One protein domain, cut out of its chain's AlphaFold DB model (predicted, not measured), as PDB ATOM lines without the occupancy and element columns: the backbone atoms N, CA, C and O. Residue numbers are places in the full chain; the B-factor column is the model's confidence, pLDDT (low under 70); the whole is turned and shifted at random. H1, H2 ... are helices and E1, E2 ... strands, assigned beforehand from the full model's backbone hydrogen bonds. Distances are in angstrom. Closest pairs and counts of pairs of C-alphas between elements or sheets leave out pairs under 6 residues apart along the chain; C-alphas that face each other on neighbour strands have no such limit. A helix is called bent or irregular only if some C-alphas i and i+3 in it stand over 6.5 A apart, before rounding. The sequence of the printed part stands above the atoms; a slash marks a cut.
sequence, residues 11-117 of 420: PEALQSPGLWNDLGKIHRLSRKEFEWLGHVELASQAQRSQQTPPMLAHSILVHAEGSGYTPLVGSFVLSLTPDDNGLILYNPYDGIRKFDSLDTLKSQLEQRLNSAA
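AT A GLANCE: This is residues 11 to 117 of the 420 residues of an uncharacterized protein of Pseudomonas moorei (UniProt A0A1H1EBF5). What does the domain look like? A strongly twisted sheet of four strands has helix H5 over one face, and H1, H2 and H3 gather at one end of the long axis, with H4 near H3. The turn of the long hairpin E1 and E2, at Gly 66, lies at the other end. What is it made of? The 107 printed residues hold five named helices and four named strands, in the order H1 H2 H3 H4 E1 E2 E3 E4 H5; the sheet, E1 - E2 - E3 - E4, is antiparallel and the class is mixed. It is compact, with a radius of gyration of the C-alphas of 14.6 A, and spans 47 by 31 by 24 A, only just elongated.

IN THESE COORDINATES: Where are the strands? E1 is residues 56 to 62, 19.3 A long, from C-alpha 56 at (18.458, 49.001, 0.481), and E2 is residues 70 to 79, 20.7 A. E3, residues 87 to 91, and E4, residues 95 to 99, are 13.0 A each. Where are the helices? H5 is residues 102 to 115, 19.2 A, ending at C-alpha 115 at (37.865, 28.669, 2.500). H1 is residues 11 to 15, 5.7 A, from C-alpha 11 at (9.817, 31.662, 4.529); H2 is residues 17 to 27, 14.5 A; H3 is residues 31 to 41, 17.4 A; H4 is residues 45 to 49, 6.1 A.

HOW THE PARTS SIT: How is the sheet joined? E1 to E4 form a meander, each strand the antiparallel neighbour of the one before, and E2 bends by 91 degrees at residue 74. N 58 and O 77 are 2.8 A apart across the hairpin E1 and E2, N 78 and O 88 2.8 A across E2 and E3, and N 89 and O 97 2.8 A across E3 and E4. What is on it? H5 is on one face, two layers, at a height over the sheet of 6.4 A; with 3 C-alphas it is only just over E3, along it at 8 degrees on the local plane. H3, with residues 33 to 40, and H4, with residues 45 to 49, only graze the sheet. How do the helices meet? H3 touches H1, closest C-alphas Leu 14 and Gly 38 at 6.2 A, and H2, closest C-alphas Trp 20 and Arg 31 at 6.5 A, the latter at 72 degrees, only just about perpendicular. H3 and H4 are close but not clearly touching, the C-alphas of His 39 and Arg 48 being 6.2 A apart, while H5 is apart from H3. How do their backbones run? Every O i to N i+4 pair is within hydrogen-bond range in H1, H4 and H5, but 4 of 7 in H2 and 3 of 7 in H3, where 8 of 8 O i to N i+3 pairs are within range. H2 is irregular, with C-alphas 18 and 21 being 7.6 A apart.

THE WHOLE: How large is it? The two C-alphas farthest apart, those of Gly 18 and Gly 66, are 48.6 A apart. Is it continuous? The printed part has no cut, and no link is long. Where is confidence low? The mean pLDDT of the printed part is 83.5, with residues 64 to 67, 74, 92 to 94 and 112 to 117 under 70.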
ATOM      1  N   PRO A  11      11.113  32.262   4.216       78.75
ATOM      2  CA  PRO A  11       9.817  31.662   4.529       78.75
ATOM      3  C   PRO A  11       9.585  31.537   6.039       78.75
ATOM      4  O   PRO A  11       8.546  31.962   6.540       78.75
ATOM      5  N   GLU A  12      10.574  31.059   6.791       77.75
ATOM      6  CA  GLU A  12      10.497  30.914   8.245       77.75
ATOM      7  C   GLU A  12      10.482  32.281   8.938       77.75
ATOM      8  O   GLU A  12       9.676  32.506   9.844       77.75
ATOM      9  N   ALA A  13      11.325  33.218   8.488       85.19
ATOM     10  CA  ALA A  13      11.386  34.568   9.040       85.19
ATOM     11  C   ALA A  13      10.088  35.364   8.816       85.19
ATOM     12  O   ALA A  13       9.706  36.139   9.687       85.19
ATOM     13  N   LEU A  14       9.393  35.172   7.693       82.25
ATOM     14  CA  LEU A  14       8.195  35.938   7.329       82.25
ATOM     15  C   LEU A  14       6.897  35.278   7.805       82.25
ATOM     16  O   LEU A  14       5.979  35.965   8.250       82.25
ATOM     17  N   GLN A  15       6.807  33.950   7.736       77.44
ATOM     18  CA  GLN A  15       5.542  33.228   7.922       77.44
ATOM     19  C   GLN A  15       5.343  32.704   9.348       77.44
ATOM     20  O   GLN A  15       4.256  32.232   9.676       77.44
ATOM     21  N   SER A  16       6.349  32.830  10.225       80.31
ATOM     22  CA  SER A  16       6.275  32.350  11.614       80.31
ATOM     23  C   SER A  16       6.469  33.438  12.692       80.31
ATOM     24  O   SER A  16       7.351  33.290  13.544       80.31
ATOM     25  N   PRO A  17       5.628  34.497  12.762       80.06
ATOM     26  CA  PRO A  17       5.758  35.555  13.778       80.06
ATOM     27  C   PRO A  17       5.746  35.065  15.230       80.06
ATOM     28  O   PRO A  17       6.355  35.677  16.108       80.06
ATOM     29  N   GLY A  18       5.080  33.934  15.495       80.81
ATOM     30  CA  GLY A  18       5.053  33.296  16.813       80.81
ATOM     31  C   GLY A  18       6.408  32.751  17.284       80.81
ATOM     32  O   GLY A  18       6.573  32.528  18.480       80.81
ATOM     33  N   LEU A  19       7.378  32.571  16.379       85.19
ATOM     34  CA  LEU A  19       8.706  32.009  16.666       85.19
ATOM     35  C   LEU A  19       9.823  33.064  16.726       85.19
ATOM     36  O   LEU A  19      10.955  32.742  17.088       85.19
ATOM     37  N   TRP A  20       9.537  34.333  16.413       89.12
ATOM     38  CA  TRP A  20      10.554  35.389  16.299       89.12
ATOM     39  C   TRP A  20      11.373  35.623  17.569       89.12
ATOM     40  O   TRP A  20      12.551  35.956  17.485       89.12
ATOM     41  N   ASN A  21      10.792  35.417  18.754       84.12
ATOM     42  CA  ASN A  21      11.524  35.580  20.013       84.12
ATOM     43  C   ASN A  21      12.642  34.540  20.180       84.12
ATOM     44  O   ASN A  21      13.701  34.862  20.721       84.12
ATOM     45  N   ASP A  22      12.415  33.305  19.734       84.12
ATOM     46  CA  ASP A  22      13.394  32.225  19.858       84.12
ATOM     47  C   ASP A  22      14.380  32.245  18.686       84.12
ATOM     48  O   ASP A  22      15.590  32.177  18.906       84.12
ATOM     49  N   LEU A  23      13.893  32.487  17.464       82.81
ATOM     50  CA  LEU A  23      14.743  32.702  16.288       82.81
ATOM     51  C   LEU A  23      15.657  33.923  16.462       82.81
ATOM     52  O   LEU A  23      16.829  33.871  16.099       82.81
ATOM     53  N   GLY A  24      15.168  34.997  17.080       85.69
ATOM     54  CA  GLY A  24      15.951  36.203  17.345       85.69
ATOM     55  C   GLY A  24      17.140  35.970  18.274       85.69
ATOM     56  O   GLY A  24      18.225  36.492  18.023       85.69
ATOM     57  N   LYS A  25      16.990  35.115  19.298       87.25
ATOM     58  CA  LYS A  25      18.105  34.721  20.184       87.25
ATOM     59  C   LYS A  25      19.177  33.930  19.437       87.25
ATOM     60  O   LYS A  25      20.361  34.105  19.713       87.25
ATOM     61  N   ILE A  26      18.762  33.071  18.507       84.31
ATOM     62  CA  ILE A  26      19.656  32.200  17.734       84.31
ATOM     63  C   ILE A  26      20.392  32.999  16.647       84.31
ATOM     64  O   ILE A  26      21.612  32.897  16.520       84.31
ATOM     65  N   HIS A  27      19.663  33.826  15.895       85.06
ATOM     66  CA  HIS A  27      20.162  34.529  14.705       85.06
ATOM     67  C   HIS A  27      20.570  35.983  14.957       85.06
ATOM     68  O   HIS A  27      21.005  36.660  14.028       85.06
ATOM     69  N   ARG A  28      20.481  36.447  16.212       89.88
ATOM     70  CA  ARG A  28      20.809  37.818  16.638       89.88
ATOM     71  C   ARG A  28      19.990  38.880  15.902       89.88
ATOM     72  O   ARG A  28      20.518  39.918  15.521       89.88
ATOM     73  N   LEU A  29      18.704  38.596  15.717       91.75
ATOM     74  CA  LEU A  29      17.740  39.503  15.101       91.75
ATOM     75  C   LEU A  29      16.740  39.982  16.148       91.75
ATOM     76  O   LEU A  29      16.235  39.188  16.946       91.75
ATOM     77  N   SER A  30      16.430  41.272  16.143       93.25
ATOM     78  CA  SER A  30      15.362  41.820  16.970       93.25
ATOM     79  C   SER A  30      13.998  41.653  16.307       93.25
ATOM     80  O   SER A  30      13.870  41.444  15.101       93.25
ATOM     81  N   ARG A  31      12.935  41.821  17.098       91.75
ATOM     82  CA  ARG A  31      11.566  41.833  16.574       91.75
ATOM     83  C   ARG A  31      11.350  42.912  15.507       91.75
ATOM     84  O   ARG A  31      10.679  42.642  14.519       91.75
ATOM     85  N   LYS A  32      11.935  44.102  15.682       93.00
ATOM     86  CA  LYS A  32      11.825  45.186  14.692       93.00
ATOM     87  C   LYS A  32      12.509  44.809  13.384       93.00
ATOM     88  O   LYS A  32      12.037  45.180  12.318       93.00
ATOM     89  N   GLU A  33      13.609  44.067  13.463       93.56
ATOM     90  CA  GLU A  33      14.329  43.581  12.288       93.56
ATOM     91  C   GLU A  33      13.537  42.498  11.555       93.56
ATOM     92  O   GLU A  33      13.466  42.546  10.332       93.56
ATOM     93  N   PHE A  34      12.863  41.589  12.268       94.19
ATOM     94  CA  PHE A  34      11.933  40.637  11.647       94.19
ATOM     95  C   PHE A  34      10.766  41.330  10.934       94.19
ATOM     96  O   PHE A  34      10.456  40.988   9.796       94.19
ATOM     97  N   GLU A  35      10.156  42.336  11.565       93.31
ATOM     98  CA  GLU A  35       9.096  43.143  10.944       93.31
ATOM     99  C   GLU A  35       9.623  43.870   9.696       93.31
ATOM    100  O   GLU A  35       8.982  43.864   8.646       93.31
ATOM    101  N   TRP A  36      10.834  44.426   9.778       95.75
ATOM    102  CA  TRP A  36      11.499  45.102   8.667       95.75
ATOM    103  C   TRP A  36      11.858  44.165   7.507       95.75
ATOM    104  O   TRP A  36      11.754  44.583   6.352       95.75
ATOM    105  N   LEU A  37      12.220  42.901   7.766       94.50
ATOM    106  CA  LEU A  37      12.480  41.907   6.714       94.50
ATOM    107  C   LEU A  37      11.258  41.686   5.811       94.50
ATOM    108  O   LEU A  37      11.442  41.383   4.634       94.50
ATOM    109  N   GLY A  38      10.037  41.923   6.304       90.56
ATOM    110  CA  GLY A  38       8.805  41.880   5.506       90.56
ATOM    111  C   GLY A  38       8.801  42.827   4.306       90.56
ATOM    112  O   GLY A  38       8.171  42.540   3.290       90.56
ATOM    113  N   HIS A  39       9.579  43.914   4.343       94.00
ATOM    114  CA  HIS A  39       9.698  44.814   3.195       94.00
ATOM    115  C   HIS A  39      10.324  44.144   1.963       94.00
ATOM    116  O   HIS A  39      10.198  44.697   0.872       94.00
ATOM    117  N   VAL A  40      10.962  42.971   2.092       87.75
ATOM    118  CA  VAL A  40      11.505  42.205   0.955       87.75
ATOM    119  C   VAL A  40      10.427  41.821  -0.067       87.75
ATOM    120  O   VAL A  40      10.732  41.706  -1.250       87.75
ATOM    121  N   GLU A  41       9.167  41.690   0.362       86.88
ATOM    122  CA  GLU A  41       8.029  41.358  -0.506       86.88
ATOM    123  C   GLU A  41       7.589  42.536  -1.400       86.88
ATOM    124  O   GLU A  41       6.814  42.359  -2.341       86.88
ATOM    125  N   LEU A  42       8.098  43.751  -1.150       89.94
ATOM    126  CA  LEU A  42       7.828  44.914  -1.994       89.94
ATOM    127  C   LEU A  42       8.531  44.779  -3.353       89.94
ATOM    128  O   LEU A  42       9.748  44.599  -3.445       89.94
ATOM    129  N   ALA A  43       7.756  44.969  -4.422       81.94
ATOM    130  CA  ALA A  43       8.142  44.655  -5.797       81.94
ATOM    131  C   ALA A  43       9.324  45.470  -6.361       81.94
ATOM    132  O   ALA A  43       9.906  45.082  -7.373       81.94
ATOM    133  N   SER A  44       9.691  46.604  -5.753       84.94
ATOM    134  CA  SER A  44      10.761  47.468  -6.265       84.94
ATOM    135  C   SER A  44      11.639  48.069  -5.169       84.94
ATOM    136  O   SER A  44      11.194  48.352  -4.057       84.94
ATOM    137  N   GLN A  45      12.900  48.348  -5.520       88.25
ATOM    138  CA  GLN A  45      13.827  49.070  -4.643       88.25
ATOM    139  C   GLN A  45      13.280  50.453  -4.248       88.25
ATOM    140  O   GLN A  45      13.443  50.858  -3.103       88.25
ATOM    141  N   ALA A  46      12.578  51.153  -5.147       91.12
ATOM    142  CA  ALA A  46      11.985  52.458  -4.850       91.12
ATOM    143  C   ALA A  46      10.955  52.388  -3.707       91.12
ATOM    144  O   ALA A  46      10.967  53.239  -2.821       91.12
ATOM    145  N   GLN A  47      10.110  51.350  -3.690       92.94
ATOM    146  CA  GLN A  47       9.143  51.124  -2.609       92.94
ATOM    147  C   GLN A  47       9.833  50.770  -1.287       92.94
ATOM    148  O   GLN A  47       9.425  51.255  -0.232       92.94
ATOM    149  N   ARG A  48      10.901  49.962  -1.343       94.50
ATOM    150  CA  ARG A  48      11.702  49.576  -0.169       94.50
ATOM    151  C   ARG A  48      12.458  50.760   0.444       94.50
ATOM    152  O   ARG A  48      12.514  50.881   1.665       94.50
ATOM    153  N   SER A  49      12.953  51.687  -0.376       91.75
ATOM    154  CA  SER A  49      13.619  52.919   0.081       91.75
ATOM    155  C   SER A  49      12.677  53.940   0.734       91.75
ATOM    156  O   SER A  49      13.157  54.828   1.428       91.75
ATOM    157  N   GLN A  50      11.361  53.852   0.510       93.56
ATOM    158  CA  GLN A  50      10.365  54.749   1.117       93.56
ATOM    159  C   GLN A  50       9.895  54.285   2.503       93.56
ATOM    160  O   GLN A  50       9.190  55.024   3.190       93.56
ATOM    161  N   GLN A  51      10.266  53.070   2.919       94.38
ATOM    162  CA  GLN A  51       9.923  52.555   4.242       94.38
ATOM    163  C   GLN A  51      10.718  53.276   5.335       94.38
ATOM    164  O   GLN A  51      11.776  53.850   5.082       94.38
ATOM    165  N   THR A  52      10.207  53.257   6.566       89.25
ATOM    166  CA  THR A  52      10.899  53.819   7.733       89.25
ATOM    167  C   THR A  52      11.132  52.706   8.753       89.25
ATOM    168  O   THR A  52      10.168  52.277   9.386       89.25
ATOM    169  N   PRO A  53      12.376  52.232   8.936       88.88
ATOM    170  CA  PRO A  53      13.606  52.621   8.235       88.88
ATOM    171  C   PRO A  53      13.685  52.044   6.804       88.88
ATOM    172  O   PRO A  53      13.052  51.021   6.520       88.88
ATOM    173  N   PRO A  54      14.439  52.689   5.891       93.12
ATOM    174  CA  PRO A  54      14.508  52.274   4.490       93.12
ATOM    175  C   PRO A  54      15.215  50.924   4.344       93.12
ATOM    176  O   PRO A  54      16.121  50.609   5.108       93.12
ATOM    177  N   MET A  55      14.843  50.139   3.332       95.94
ATOM    178  CA  MET A  55      15.548  48.903   2.975       95.94
ATOM    179  C   MET A  55      16.280  49.063   1.643       95.94
ATOM    180  O   MET A  55      15.662  49.223   0.586       95.94
ATOM    181  N   LEU A  56      17.610  48.969   1.676       92.19
ATOM    182  CA  LEU A  56      18.458  49.001   0.481       92.19
ATOM    183  C   LEU A  56      18.969  47.595   0.171       92.19
ATOM    184  O   LEU A  56      19.682  47.020   0.990       92.19
ATOM    185  N   ALA A  57      18.606  47.046  -0.992       90.38
ATOM    186  CA  ALA A  57      19.111  45.754  -1.449       90.38
ATOM    187  C   ALA A  57      20.259  45.938  -2.439       90.38
ATOM    188  O   ALA A  57      20.140  46.677  -3.416       90.38
ATOM    189  N   HIS A  58      21.338  45.205  -2.204       86.81
ATOM    190  CA  HIS A  58      22.560  45.249  -2.988       86.81
ATOM    191  C   HIS A  58      22.857  43.866  -3.558       86.81
ATOM    192  O   HIS A  58      22.751  42.857  -2.854       86.81
ATOM    193  N   SER A  59      23.262  43.825  -4.827       80.81
ATOM    194  CA  SER A  59      23.895  42.644  -5.402       80.81
ATOM    195  C   SER A  59      25.332  42.527  -4.900       80.81
ATOM    196  O   SER A  59      26.007  43.521  -4.629       80.81
ATOM    197  N   ILE A  60      25.805  41.292  -4.786       82.69
ATOM    198  CA  ILE A  60      27.194  40.996  -4.449       82.69
ATOM    199  C   ILE A  60      27.907  40.668  -5.752       82.69
ATOM    200  O   ILE A  60      27.464  39.781  -6.477       82.69
ATOM    201  N   LEU A  61      28.995  41.372  -6.050       79.88
ATOM    202  CA  LEU A  61      29.846  41.089  -7.202       79.88
ATOM    203  C   LEU A  61      31.142  40.433  -6.729       79.88
ATOM    204  O   LEU A  61      31.775  40.913  -5.790       79.88
ATOM    205  N   VAL A  62      31.534  39.354  -7.395       78.75
ATOM    206  CA  VAL A  62      32.764  38.604  -7.141       78.75
ATOM    207  C   VAL A  62      33.693  38.782  -8.334       78.75
ATOM    208  O   VAL A  62      33.258  38.754  -9.485       78.75
ATOM    209  N   HIS A  63      34.974  38.971  -8.049       76.38
ATOM    210  CA  HIS A  63      36.029  39.083  -9.045       76.38
ATOM    211  C   HIS A  63      37.120  38.064  -8.723       76.38
ATOM    212  O   HIS A  63      37.646  38.054  -7.611       76.38
ATOM    213  N   ALA A  64      37.448  37.223  -9.700       69.94
ATOM    214  CA  ALA A  64      38.574  36.300  -9.642       69.94
ATOM    215  C   ALA A  64      39.673  36.783 -10.594       69.94
ATOM    216  O   ALA A  64      39.381  37.398 -11.620       69.94
ATOM    217  N   GLU A  65      40.932  36.521 -10.252       60.56
ATOM    218  CA  GLU A  65      42.077  36.923 -11.070       60.56
ATOM    219  C   GLU A  65      41.950  36.326 -12.487       60.56
ATOM    220  O   GLU A  65      41.762  35.122 -12.646       60.56
ATOM    221  N   GLY A  66      41.964  37.181 -13.517       62.44
ATOM    222  CA  GLY A  66      41.743  36.781 -14.913       62.44
ATOM    223  C   GLY A  66      40.277  36.726 -15.379       62.44
ATOM    224  O   GLY A  66      40.032  36.360 -16.524       62.44
ATOM    225  N   SER A  67      39.298  37.099 -14.546       61.28
ATOM    226  CA  SER A  67      37.864  37.141 -14.893       61.28
ATOM    227  C   SER A  67      37.227  38.505 -14.605       61.28
ATOM    228  O   SER A  67      37.697  39.266 -13.767       61.28
ATOM    229  N   GLY A  68      36.120  38.826 -15.283       73.56
ATOM    230  CA  GLY A  68      35.318  40.018 -14.979       73.56
ATOM    231  C   GLY A  68      34.521  39.899 -13.670       73.56
ATOM    232  O   GLY A  68      34.403  38.821 -13.086       73.56
ATOM    233  N   TYR A  69      33.926  41.009 -13.219       73.56
ATOM    234  CA  TYR A  69      32.993  40.994 -12.087       73.56
ATOM    235  C   TYR A  69      31.735  40.196 -12.442       73.56
ATOM    236  O   TYR A  69      31.043  40.518 -13.408       73.56
ATOM    237  N   THR A  70      31.407  39.195 -11.632       73.50
ATOM    238  CA  THR A  70      30.208  38.363 -11.796       73.50
ATOM    239  C   THR A  70      29.329  38.437 -10.548       73.50
ATOM    240  O   THR A  70      29.847  38.494  -9.433       73.50
ATOM    241  N   PRO A  71      27.995  38.479 -10.686       72.19
ATOM    242  CA  PRO A  71      27.110  38.484  -9.531       72.19
ATOM    243  C   PRO A  71      27.141  37.133  -8.806       72.19
ATOM    244  O   PRO A  71      27.054  36.080  -9.437       72.19
ATOM    245  N   LEU A  72      27.197  37.155  -7.473       72.50
ATOM    246  CA  LEU A  72      27.014  35.965  -6.644       72.50
ATOM    247  C   LEU A  72      25.532  35.575  -6.655       72.50
ATOM    248  O   LEU A  72      24.728  36.069  -5.861       72.50
ATOM    249  N   VAL A  73      25.166  34.722  -7.610       70.06
ATOM    250  CA  VAL A  73      23.776  34.346  -7.890       70.06
ATOM    251  C   VAL A  73      23.082  33.813  -6.634       70.06
ATOM    252  O   VAL A  73      23.634  33.015  -5.878       70.06
ATOM    253  N   GLY A  74      21.854  34.283  -6.405       68.19
ATOM    254  CA  GLY A  74      21.031  33.886  -5.262       68.19
ATOM    255  C   GLY A  74      21.399  34.555  -3.935       68.19
ATOM    256  O   GLY A  74      20.653  34.392  -2.974       68.19
ATOM    257  N   SER A  75      22.487  35.331  -3.871       80.94
ATOM    258  CA  SER A  75      22.908  36.050  -2.662       80.94
ATOM    259  C   SER A  75      22.736  37.561  -2.807       80.94
ATOM    260  O   SER A  75      22.963  38.132  -3.875       80.94
ATOM    261  N   PHE A  76      22.352  38.230  -1.724       87.00
ATOM    262  CA  PHE A  76      22.192  39.685  -1.691       87.00
ATOM    263  C   PHE A  76      22.386  40.234  -0.279       87.00
ATOM    264  O   PHE A  76      22.327  39.496   0.705       87.00
ATOM    265  N   VAL A  77      22.602  41.546  -0.189       92.81
ATOM    266  CA  VAL A  77      22.744  42.251   1.088       92.81
ATOM    267  C   VAL A  77      21.631  43.274   1.247       92.81
ATOM    268  O   VAL A  77      21.449  44.129   0.383       92.81
ATOM    269  N   LEU A  78      20.920  43.224   2.370       94.38
ATOM    270  CA  LEU A  78      20.025  44.290   2.811       94.38
ATOM    271  C   LEU A  78      20.768  45.159   3.827       94.38
ATOM    272  O   LEU A  78      21.382  44.621   4.743       94.38
ATOM    273  N   SER A  79      20.738  46.481   3.691       93.00
ATOM    274  CA  SER A  79      21.383  47.392   4.649       93.00
ATOM    275  C   SER A  79      20.385  48.326   5.320       93.00
ATOM    276  O   SER A  79      19.268  48.488   4.827       93.00
ATOM    277  N   LEU A  80      20.858  49.017   6.364       91.25
ATOM    278  CA  LEU A  80      20.092  49.961   7.186       91.25
ATOM    279  C   LEU A  80      19.047  49.251   8.056       91.25
ATOM    280  O   LEU A  80      17.876  49.631   8.088       91.25
ATOM    281  N   THR A  81      19.481  48.201   8.761       91.50
ATOM    282  CA  THR A  81      18.633  47.520   9.747       91.50
ATOM    283  C   THR A  81      18.133  48.498  10.826       91.50
ATOM    284  O   THR A  81      18.856  49.418  11.214       91.50
ATOM    285  N   PRO A  82      16.905  48.309  11.344       90.94
ATOM    286  CA  PRO A  82      16.263  49.263  12.249       90.94
ATOM    287  C   PRO A  82      16.968  49.628  13.551       90.94
ATOM    288  O   PRO A  82      16.704  50.710  14.076       90.94
ATOM    289  N   ASP A  83      17.789  48.741  14.110       89.50
ATOM    290  CA  ASP A  83      18.356  48.960  15.443       89.50
ATOM    291  C   ASP A  83      19.736  49.621  15.410       89.50
ATOM    292  O   ASP A  83      20.045  50.445  16.270       89.50
ATOM    293  N   ASP A  84      20.561  49.278  14.425       89.75
ATOM    294  CA  ASP A  84      21.983  49.633  14.383       89.75
ATOM    295  C   ASP A  84      22.489  50.041  12.994       89.75
ATOM    296  O   ASP A  84      23.683  50.279  12.823       89.75
ATOM    297  N   ASN A  85      21.603  50.170  12.001       90.25
ATOM    298  CA  ASN A  85      21.962  50.406  10.600       90.25
ATOM    299  C   ASN A  85      22.956  49.372  10.030       90.25
ATOM    300  O   ASN A  85      23.669  49.664   9.066       90.25
ATOM    301  N   GLY A  86      22.997  48.172  10.607       90.81
ATOM    302  CA  GLY A  86      23.785  47.039  10.147       90.81
ATOM    303  C   GLY A  86      23.308  46.457   8.814       90.81
ATOM    304  O   GLY A  86      22.522  47.048   8.058       90.81
ATOM    305  N   LEU A  87      23.837  45.273   8.502       94.31
ATOM    306  CA  LEU A  87      23.608  44.567   7.246       94.31
ATOM    307  C   LEU A  87      23.068  43.160   7.485       94.31
ATOM    308  O   LEU A  87      23.465  42.466   8.416       94.31
ATOM    309  N   ILE A  88      22.217  42.710   6.574       93.69
ATOM    310  CA  ILE A  88      21.739  41.340   6.473       93.69
ATOM    311  C   ILE A  88      22.274  40.750   5.175       93.69
ATOM    312  O   ILE A  88      21.909  41.203   4.092       93.69
ATOM    313  N   LEU A  89      23.113  39.726   5.277       91.06
ATOM    314  CA  LEU A  89      23.468  38.874   4.149       91.06
ATOM    315  C   LEU A  89      22.431  37.760   4.042       91.06
ATOM    316  O   LEU A  89      22.198  37.037   5.012       91.06
ATOM    317  N   TYR A  90      21.863  37.592   2.855       86.19
ATOM    318  CA  TYR A  90      21.140  36.384   2.495       86.19
ATOM    319  C   TYR A  90      21.976  35.536   1.542       86.19
ATOM    320  O   TYR A  90      22.510  36.045   0.552       86.19
ATOM    321  N   ASN A  91      22.045  34.241   1.831       77.50
ATOM    322  CA  ASN A  91      22.623  33.224   0.964       77.50
ATOM    323  C   ASN A  91      21.708  31.975   0.978       77.50
ATOM    324  O   ASN A  91      21.281  31.575   2.063       77.50
ATOM    325  N   PRO A  92      21.434  31.321  -0.170       65.31
ATOM    326  CA  PRO A  92      20.595  30.119  -0.237       65.31
ATOM    327  C   PRO A  92      21.078  28.926   0.604       65.31
ATOM    328  O   PRO A  92      20.287  28.036   0.888       65.31
ATOM    329  N   TYR A  93      22.352  28.891   1.002       65.62
ATOM    330  CA  TYR A  93      22.934  27.822   1.824       65.62
ATOM    331  C   TYR A  93      22.930  28.152   3.320       65.62
ATOM    332  O   TYR A  93      22.726  27.289   4.166       65.62
ATOM    333  N   ASP A  94      23.177  29.419   3.645       66.88
ATOM    334  CA  ASP A  94      23.464  29.881   5.004       66.88
ATOM    335  C   ASP A  94      22.327  30.698   5.626       66.88
ATOM    336  O   ASP A  94      22.428  31.118   6.784       66.88
ATOM    337  N   GLY A  95      21.272  30.936   4.849       80.69
ATOM    338  CA  GLY A  95      20.124  31.736   5.229       80.69
ATOM    339  C   GLY A  95      20.484  33.195   5.504       80.69
ATOM    340  O   GLY A  95      21.406  33.773   4.924       80.69
ATOM    341  N   ILE A  96      19.702  33.792   6.395       89.00
ATOM    342  CA  ILE A  96      19.780  35.169   6.862       89.00
ATOM    343  C   ILE A  96      20.845  35.260   7.956       89.00
ATOM    344  O   ILE A  96      20.762  34.589   8.990       89.00
ATOM    345  N   ARG A  97      21.833  36.137   7.762       89.94
ATOM    346  CA  ARG A  97      22.838  36.471   8.780       89.94
ATOM    347  C   ARG A  97      23.020  37.972   8.919       89.94
ATOM    348  O   ARG A  97      23.184  38.669   7.921       89.94
ATOM    349  N   LYS A  98      23.064  38.438  10.167       92.06
ATOM    350  CA  LYS A  98      23.327  39.833  10.509       92.06
ATOM    351  C   LYS A  98      24.818  40.115  10.683       92.06
ATOM    352  O   LYS A  98      25.552  39.294  11.232       92.06
ATOM    353  N   PHE A  99      25.229  41.290  10.224       91.31
ATOM    354  CA  PHE A  99      26.574  41.832  10.308       91.31
ATOM    355  C   PHE A  99      26.525  43.285  10.765       91.31
ATOM    356  O   PHE A  99      25.703  44.066  10.287       91.31
ATOM    357  N   ASP A 100      27.462  43.657  11.630       88.56
ATOM    358  CA  ASP A 100      27.507  45.002  12.207       88.56
ATOM    359  C   ASP A 100      28.141  46.022  11.244       88.56
ATOM    360  O   ASP A 100      27.928  47.224  11.370       88.56
ATOM    361  N   SER A 101      28.939  45.565  10.267       89.69
ATOM    362  CA  SER A 101      29.599  46.444   9.294       89.69
ATOM    363  C   SER A 101      29.909  45.760   7.962       89.69
ATOM    364  O   SER A 101      30.080  44.537   7.886       89.69
ATOM    365  N   LEU A 102      30.048  46.571   6.909       86.31
ATOM    366  CA  LEU A 102      30.412  46.096   5.576       86.31
ATOM    367  C   LEU A 102      31.797  45.433   5.570       86.31
ATOM    368  O   LEU A 102      31.964  44.411   4.912       86.31
ATOM    369  N   ASP A 103      32.753  45.950   6.346       87.00
ATOM    370  CA  ASP A 103      34.105  45.387   6.441       87.00
ATOM    371  C   ASP A 103      34.095  43.978   7.045       87.00
ATOM    372  O   ASP A 103      34.761  43.074   6.534       87.00
ATOM    373  N   THR A 104      33.290  43.752   8.092       88.81
ATOM    374  CA  THR A 104      33.130  42.414   8.688       88.81
ATOM    375  C   THR A 104      32.431  41.437   7.748       88.81
ATOM    376  O   THR A 104      32.859  40.286   7.642       88.81
ATOM    377  N   LEU A 105      31.400  41.893   7.028       89.12
ATOM    378  CA  LEU A 105      30.697  41.093   6.026       89.12
ATOM    379  C   LEU A 105      31.641  40.710   4.889       89.12
ATOM    380  O   LEU A 105      31.736  39.533   4.547       89.12
ATOM    381  N   LYS A 106      32.371  41.684   4.338       86.75
ATOM    382  CA  LYS A 106      33.317  41.479   3.243       86.75
ATOM    383  C   LYS A 106      34.431  40.519   3.649       86.75
ATOM    384  O   LYS A 106      34.645  39.538   2.950       86.75
ATOM    385  N   SER A 107      35.055  40.735   4.808       81.12
ATOM    386  CA  SER A 107      36.134  39.870   5.303       81.12
ATOM    387  C   SER A 107      35.664  38.428   5.520       81.12
ATOM    388  O   SER A 107      36.358  37.493   5.133       81.12
ATOM    389  N   GLN A 108      34.471  38.219   6.095       80.31
ATOM    390  CA  GLN A 108      33.924  36.866   6.269       80.31
ATOM    391  C   GLN A 108      33.520  36.218   4.942       80.31
ATOM    392  O   GLN A 108      33.695  35.011   4.782       80.31
ATOM    393  N   LEU A 109      32.972  36.989   4.001       79.75
ATOM    394  CA  LEU A 109      32.590  36.478   2.690       79.75
ATOM    395  C   LEU A 109      33.823  36.105   1.860       79.75
ATOM    396  O   LEU A 109      33.846  35.027   1.283       79.75
ATOM    397  N   GLU A 110      34.861  36.942   1.857       77.88
ATOM    398  CA  GLU A 110      36.157  36.639   1.240       77.88
ATOM    399  C   GLU A 110      36.792  35.414   1.891       77.88
ATOM    400  O   GLU A 110      37.182  34.487   1.188       77.88
ATOM    401  N   GLN A 111      36.820  35.351   3.226       73.38
ATOM    402  CA  GLN A 111      37.309  34.174   3.935       73.38
ATOM    403  C   GLN A 111      36.539  32.924   3.513       73.38
ATOM    404  O   GLN A 111      37.179  31.932   3.214       73.38
ATOM    405  N   ARG A 112      35.202  32.963   3.424       69.19
ATOM    406  CA  ARG A 112      34.391  31.814   2.988       69.19
ATOM    407  C   ARG A 112      34.585  31.437   1.534       69.19
ATOM    408  O   ARG A 112      34.618  30.255   1.236       69.19
ATOM    409  N   LEU A 113      34.679  32.404   0.630       69.38
ATOM    410  CA  LEU A 113      34.930  32.127  -0.783       69.38
ATOM    411  C   LEU A 113      36.321  31.511  -0.973       69.38
ATOM    412  O   LEU A 113      36.480  30.610  -1.790       69.38
ATOM    413  N   ASN A 114      37.287  31.938  -0.159       66.31
ATOM    414  CA  ASN A 114      38.648  31.408  -0.147       66.31
ATOM    415  C   ASN A 114      38.788  30.113   0.678       66.31
ATOM    416  O   ASN A 114      39.740  29.369   0.475       66.31
ATOM    417  N   SER A 115      37.865  29.841   1.611       53.44
ATOM    418  CA  SER A 115      37.865  28.669   2.500       53.44
ATOM    419  C   SER A 115      36.778  27.649   2.176       53.44
ATOM    420  O   SER A 115      36.597  26.703   2.943       53.44
ATOM    421  N   ALA A 116      35.990  27.854   1.120       52.56
ATOM    422  CA  ALA A 116      35.056  26.850   0.644       52.56
ATOM    423  C   ALA A 116      35.902  25.638   0.257       52.56
ATOM    424  O   ALA A 116      36.657  25.707  -0.712       52.56
ATOM    425  N   ALA A 117      35.811  24.565   1.052       53.53
ATOM    426  CA  ALA A 117      36.425  23.289   0.712       53.53
ATOM    427  C   ALA A 117      36.037  22.949  -0.731       53.53
ATOM    428  O   ALA A 117      34.892  23.207  -1.124       53.53
TER     429      ALA A 117